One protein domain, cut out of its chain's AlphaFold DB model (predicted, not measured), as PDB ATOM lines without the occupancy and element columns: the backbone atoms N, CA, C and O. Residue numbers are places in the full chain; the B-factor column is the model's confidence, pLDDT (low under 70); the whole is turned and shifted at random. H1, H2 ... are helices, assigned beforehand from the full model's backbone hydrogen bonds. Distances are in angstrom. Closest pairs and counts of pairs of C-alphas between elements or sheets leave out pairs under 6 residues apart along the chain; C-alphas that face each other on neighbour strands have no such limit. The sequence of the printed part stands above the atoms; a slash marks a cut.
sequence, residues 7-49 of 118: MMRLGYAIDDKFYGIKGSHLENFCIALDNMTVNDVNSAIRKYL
ATOM      1  N   MET A   7     136.948 132.608 174.798       96.25
ATOM      2  CA  MET A   7     138.275 132.512 175.415       96.25
ATOM      3  C   MET A   7     138.757 131.062 175.529       96.25
ATOM      4  O   MET A   7     139.907 130.771 175.221       96.25
ATOM      5  N   MET A   8     137.873 130.133 175.905       95.19
ATOM      6  CA  MET A   8     138.224 128.711 175.952       95.19
ATOM      7  C   MET A   8     138.518 128.161 174.554       95.19
ATOM      8  O   MET A   8     139.485 127.427 174.385       95.19
ATOM      9  N   ARG A   9     137.726 128.542 173.542       94.19
ATOM     10  CA  ARG A   9     137.965 128.127 172.147       94.19
ATOM     11  C   ARG A   9     139.294 128.650 171.614       94.19
ATOM     12  O   ARG A   9     139.987 127.923 170.915       94.19
ATOM     13  N   LEU A  10     139.654 129.886 171.966       95.62
ATOM     14  CA  LEU A  10     140.961 130.444 171.638       95.62
ATOM     15  C   LEU A  10     142.090 129.645 172.303       95.62
ATOM     16  O   LEU A  10     143.070 129.351 171.632       95.62
ATOM     17  N   GLY A  11     141.936 129.255 173.573       96.00
ATOM     18  CA  GLY A  11     142.889 128.382 174.267       96.00
ATOM     19  C   GLY A  11     143.128 127.073 173.513       96.00
ATOM     20  O   GLY A  11     144.262 126.787 173.140       96.00
ATOM     21  N   TYR A  12     142.057 126.349 173.170       95.44
ATOM     22  CA  TYR A  12     142.166 125.121 172.371       95.44
ATOM     23  C   TYR A  12     142.811 125.357 171.001       95.44
ATOM     24  O   TYR A  12     143.647 124.567 170.590       95.44
ATOM     25  N   ALA A  13     142.485 126.452 170.308       95.25
ATOM     26  CA  ALA A  13     143.092 126.761 169.010       95.25
ATOM     27  C   ALA A  13     144.601 127.067 169.113       95.25
ATOM     28  O   ALA A  13     145.367 126.765 168.194       95.25
ATOM     29  N   ILE A  14     145.038 127.676 170.222       96.56
ATOM     30  CA  ILE A  14     146.462 127.881 170.515       96.56
ATOM     31  C   ILE A  14     147.138 126.528 170.754       96.56
ATOM     32  O   ILE A  14     148.178 126.267 170.144       96.56
ATOM     33  N   ASP A  15     146.533 125.665 171.571       96.50
ATOM     34  CA  ASP A  15     147.043 124.319 171.847       96.50
ATOM     35  C   ASP A  15     147.113 123.474 170.568       96.50
ATOM     36  O   ASP A  15     148.133 122.840 170.306       96.50
ATOM     37  N   ASP A  16     146.087 123.528 169.715       96.38
ATOM     38  CA  ASP A  16     146.045 122.825 168.431       96.38
ATOM     39  C   ASP A  16     147.253 123.176 167.563       96.38
ATOM     40  O   ASP A  16     147.933 122.296 167.028       96.38
ATOM     41  N   LYS A  17     147.569 124.473 167.471       96.31
ATOM     42  CA  LYS A  17     148.740 124.951 166.736       96.31
ATOM     43  C   LYS A  17     150.045 124.520 167.402       96.31
ATOM     44  O   LYS A  17     150.980 124.145 166.698       96.31
ATOM     45  N   PHE A  18     150.120 124.598 168.728       96.94
ATOM     46  CA  PHE A  18     151.320 124.257 169.490       96.94
ATOM     47  C   PHE A  18     151.669 122.767 169.381       96.94
ATOM     48  O   PHE A  18     152.812 122.423 169.088       96.94
ATOM     49  N   TYR A  19     150.681 121.886 169.548       95.94
ATOM     50  CA  TYR A  19     150.854 120.434 169.479       95.94
ATOM     51  C   TYR A  19     150.792 119.874 168.047       95.94
ATOM     52  O   TYR A  19     150.956 118.670 167.855       95.94
ATOM     53  N   GLY A  20     150.569 120.721 167.035       95.25
ATOM     54  CA  GLY A  20     150.498 120.300 165.633       95.25
ATOM     55  C   GLY A  20     149.292 119.406 165.329       95.25
ATOM     56  O   GLY A  20     149.377 118.520 164.472       95.25
ATOM     57  N   ILE A  21     148.179 119.612 166.036       95.38
ATOM     58  CA  ILE A  21     146.931 118.885 165.810       95.38
ATOM     59  C   ILE A  21     146.426 119.204 164.401       95.38
ATOM     60  O   ILE A  21     146.318 120.359 163.993       95.38
ATOM     61  N   LYS A  22     146.116 118.162 163.626       90.19
ATOM     62  CA  LYS A  22     145.487 118.330 162.313       90.19
ATOM     63  C   LYS A  22     144.008 118.660 162.511       90.19
ATOM     64  O   LYS A  22     143.273 117.863 163.093       90.19
ATOM     65  N   GLY A  23     143.582 119.808 161.991       86.88
ATOM     66  CA  GLY A  23     142.225 120.317 162.190       86.88
ATOM     67  C   GLY A  23     142.082 120.989 163.555       86.88
ATOM     68  O   GLY A  23     142.950 121.764 163.945       86.88
ATOM     69  N   SER A  24     140.993 120.687 164.258       91.81
ATOM     70  CA  SER A  24     140.665 121.237 165.576       91.81
ATOM     71  C   SER A  24     140.496 120.106 166.584       91.81
ATOM     72  O   SER A  24     139.752 119.156 166.322       91.81
ATOM     73  N   HIS A  25     141.148 120.186 167.749       93.44
ATOM     74  CA  HIS A  25     140.959 119.195 168.813       93.44
ATOM     75  C   HIS A  25     139.491 119.098 169.223       93.44
ATOM     76  O   HIS A  25     138.983 117.996 169.402       93.44
ATOM     77  N   LEU A  26     138.789 120.232 169.316       93.06
ATOM     78  CA  LEU A  26     137.372 120.257 169.678       93.06
ATOM     79  C   LEU A  26     136.495 119.556 168.632       93.06
ATOM     80  O   LEU A  26     135.573 118.833 168.999       93.06
ATOM     81  N   GLU A  27     136.787 119.737 167.342       92.19
ATOM     82  CA  GLU A  27     136.066 119.047 166.263       92.19
ATOM     83  C   GLU A  27     136.355 117.545 166.278       92.19
ATOM     84  O   GLU A  27     135.428 116.734 166.287       92.19
ATOM     85  N   ASN A  28     137.635 117.174 166.363       92.75
ATOM     86  CA  ASN A  28     138.077 115.782 166.442       92.75
ATOM     87  C   ASN A  28     137.473 115.071 167.659       92.75
ATOM     88  O   ASN A  28     137.076 113.911 167.569       92.75
ATOM     89  N   PHE A  29     137.375 115.769 168.788       92.56
ATOM     90  CA  PHE A  29     136.789 115.248 170.011       92.56
ATOM     91  C   PHE A  29     135.283 114.993 169.871       92.56
ATOM     92  O   PHE A  29     134.819 113.925 170.262       92.56
ATOM     93  N   CYS A  30     134.521 115.914 169.269       91.94
ATOM     94  CA  CYS A  30     133.102 115.679 168.976       91.94
ATOM     95  C   CYS A  30     132.911 114.468 168.050       91.94
ATOM     96  O   CYS A  30     132.119 113.584 168.362       91.94
ATOM     97  N   ILE A  31     133.698 114.379 166.970       93.62
ATOM     98  CA  ILE A  31     133.668 113.231 166.048       93.62
ATOM     99  C   ILE A  31     133.993 111.929 166.791       93.62
ATOM    100  O   ILE A  31     133.342 110.910 166.566       93.62
ATOM    101  N   ALA A  32     134.988 111.942 167.681       93.00
ATOM    102  CA  ALA A  32     135.351 110.771 168.468       93.00
ATOM    103  C   ALA A  32     134.220 110.347 169.416       93.00
ATOM    104  O   ALA A  32     133.929 109.158 169.501       93.00
ATOM    105  N   LEU A  33     133.563 111.297 170.091       92.62
ATOM    106  CA  LEU A  33     132.434 111.006 170.976       92.62
ATOM    107  C   LEU A  33     131.250 110.389 170.227       92.62
ATOM    108  O   LEU A  33     130.690 109.407 170.708       92.62
ATOM    109  N   ASP A  34     130.899 110.930 169.059       95.62
ATOM    110  CA  ASP A  34     129.755 110.456 168.270       95.62
ATOM    111  C   ASP A  34     129.962 109.031 167.729       95.62
ATOM    112  O   ASP A  34     128.998 108.291 167.536       95.62
ATOM    113  N   ASN A  35     131.217 108.630 167.502       96.81
ATOM    114  CA  ASN A  35     131.569 107.322 166.941       96.81
ATOM    115  C   ASN A  35     132.058 106.303 167.986       96.81
ATOM    116  O   ASN A  35     132.373 105.167 167.629       96.81
ATOM    117  N   MET A  36     132.151 106.687 169.262       96.94
ATOM    118  CA  MET A  36     132.698 105.837 170.319       96.94
ATOM    119  C   MET A  36     131.776 104.659 170.639       96.94
ATOM    120  O   MET A  36     130.568 104.809 170.827       96.94
ATOM    121  N   THR A  37     132.366 103.474 170.780       97.88
ATOM    122  CA  THR A  37     131.640 102.242 171.097       97.88
ATOM    123  C   THR A  37     131.902 101.765 172.525       97.88
ATOM    124  O   THR A  37     132.895 102.114 173.166       97.88
ATOM    125  N   VAL A  38     131.043 100.872 173.026       97.94
ATOM    126  CA  VAL A  38     131.265 100.176 174.308       97.94
ATOM    127  C   VAL A  38     132.573  99.374 174.296       97.94
ATOM    128  O   VAL A  38     133.230  99.245 175.330       97.94
ATOM    129  N   ASN A  39     132.987  98.859 173.135       98.25
ATOM    130  CA  ASN A  39     134.255  98.144 173.006       98.25
ATOM    131  C   ASN A  39     135.453  99.077 173.198       98.25
ATOM    132  O   ASN A  39     136.415  98.680 173.859       98.25
ATOM    133  N   ASP A  40     135.381 100.311 172.696       97.25
ATOM    134  CA  ASP A  40     136.430 101.316 172.901       97.25
ATOM    135  C   ASP A  40     136.551 101.674 174.385       97.25
ATOM    136  O   ASP A  40     137.653 101.667 174.939       97.25
ATOM    137  N   VAL A  41     135.413 101.879 175.058       96.69
ATOM    138  CA  VAL A  41     135.360 102.159 176.501       96.69
ATOM    139  C   VAL A  41     135.960 101.006 177.304       96.69
ATOM    140  O   VAL A  41     136.866 101.213 178.112       96.69
ATOM    141  N   ASN A  42     135.516  99.773 177.058       97.69
ATOM    142  CA  ASN A  42     136.029  98.601 177.766       97.69
ATOM    143  C   ASN A  42     137.525  98.377 177.507       97.69
ATOM    144  O   ASN A  42     138.253  97.969 178.414       97.69
ATOM    145  N   SER A  43     137.998  98.661 176.293       97.31
ATOM    146  CA  SER A  43     139.422  98.578 175.955       97.31
ATOM    147  C   SER A  43     140.234  99.634 176.705       97.31
ATOM    148  O   SER A  43     141.295  99.318 177.245       97.31
ATOM    149  N   ALA A  44     139.725 100.864 176.807       96.00
ATOM    150  CA  ALA A  44     140.356 101.927 177.582       96.00
ATOM    151  C   ALA A  44     140.413 101.593 179.081       96.00
ATOM    152  O   ALA A  44     141.467 101.760 179.690       96.00
ATOM    153  N   ILE A  45     139.333 101.057 179.661       95.19
ATOM    154  CA  ILE A  45     139.303 100.614 181.065       95.19
ATOM    155  C   ILE A  45     140.386  99.563 181.308       95.19
ATOM    156  O   ILE A  45     141.222  99.739 182.187       95.19
ATOM    157  N   ARG A  46     140.437  98.505 180.490       94.94
ATOM    158  CA  ARG A  46     141.441  97.437 180.649       94.94
ATOM    159  C   ARG A  46     142.873  97.947 180.499       94.94
ATOM    160  O   ARG A  46     143.772  97.424 181.145       94.94
ATOM    161  N   LYS A  47     143.085  98.940 179.634       94.81
ATOM    162  CA  LYS A  47     144.413  99.498 179.366       94.81
ATOM    163  C   LYS A  47     144.880 100.469 180.453       94.81
ATOM    164  O   LYS A  47     146.060 100.452 180.795       94.81
ATOM    165  N   TYR A  48     143.993 101.332 180.946       94.88
ATOM    166  CA  TYR A  48     144.369 102.479 181.781       94.88
ATOM    167  C   TYR A  48     143.881 102.394 183.234       94.88
ATOM    168  O   TYR A  48     144.532 102.963 184.103       94.88
ATOM    169  N   LEU A  49     142.782 101.690 183.526       93.56
ATOM    170  CA  LEU A  49     142.260 101.484 184.886       93.56
ATOM    171  C   LEU A  49     142.663 100.102 185.413       93.56
ATOM    172  O   LEU A  49     141.828  99.250 185.708       93.56
TER     173      LEU A  49
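This is residues 7 to 49 of the 118 residues of the protein "Insulinase family protein" of Candidatus Marinimicrobia bacterium (UniProt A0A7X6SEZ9). Three helices form an open, spread-out chain: H2 is the middle piece, H1 crosses one end of it, and H3 lies beyond the other end with no helix packed on it. The 43 printed residues hold three named helices, in the order H1, H2, H3, and no named strand; the class is all helix. The whole is only just loose, close to extended, with a radius of gyration of the C-alphas of 13.3 A, and spans 33 by 20 by 19 A.

H1, residues 7 to 19, touches H2, residues 25 to 35, with residues 12 to 16 of H1 alone. Their closest C-alphas, those of Asp 16 and His 25, are 6.3 A apart. Their lines are about perpendicular, at 87 degrees. H3, residues 38 to 48, is apart from H1 and from H2. Residues 27 to 49 stand free. In H1, H2 and H3 every O i to N i+4 pair is within hydrogen-bond range.

H1 begins at C-alpha 7 (138.275, 132.512, 175.415) and is 18.4 A long. H2 and H3 are each 15.3 A long; H3 ends at C-alpha 48 (144.369, 102.479, 181.781).

The C-alphas farthest apart, of Met 7 and Arg 46, are 35.6 A apart. The printed part has no cut, both links are tight, and no printed residue is under 70 in pLDDT.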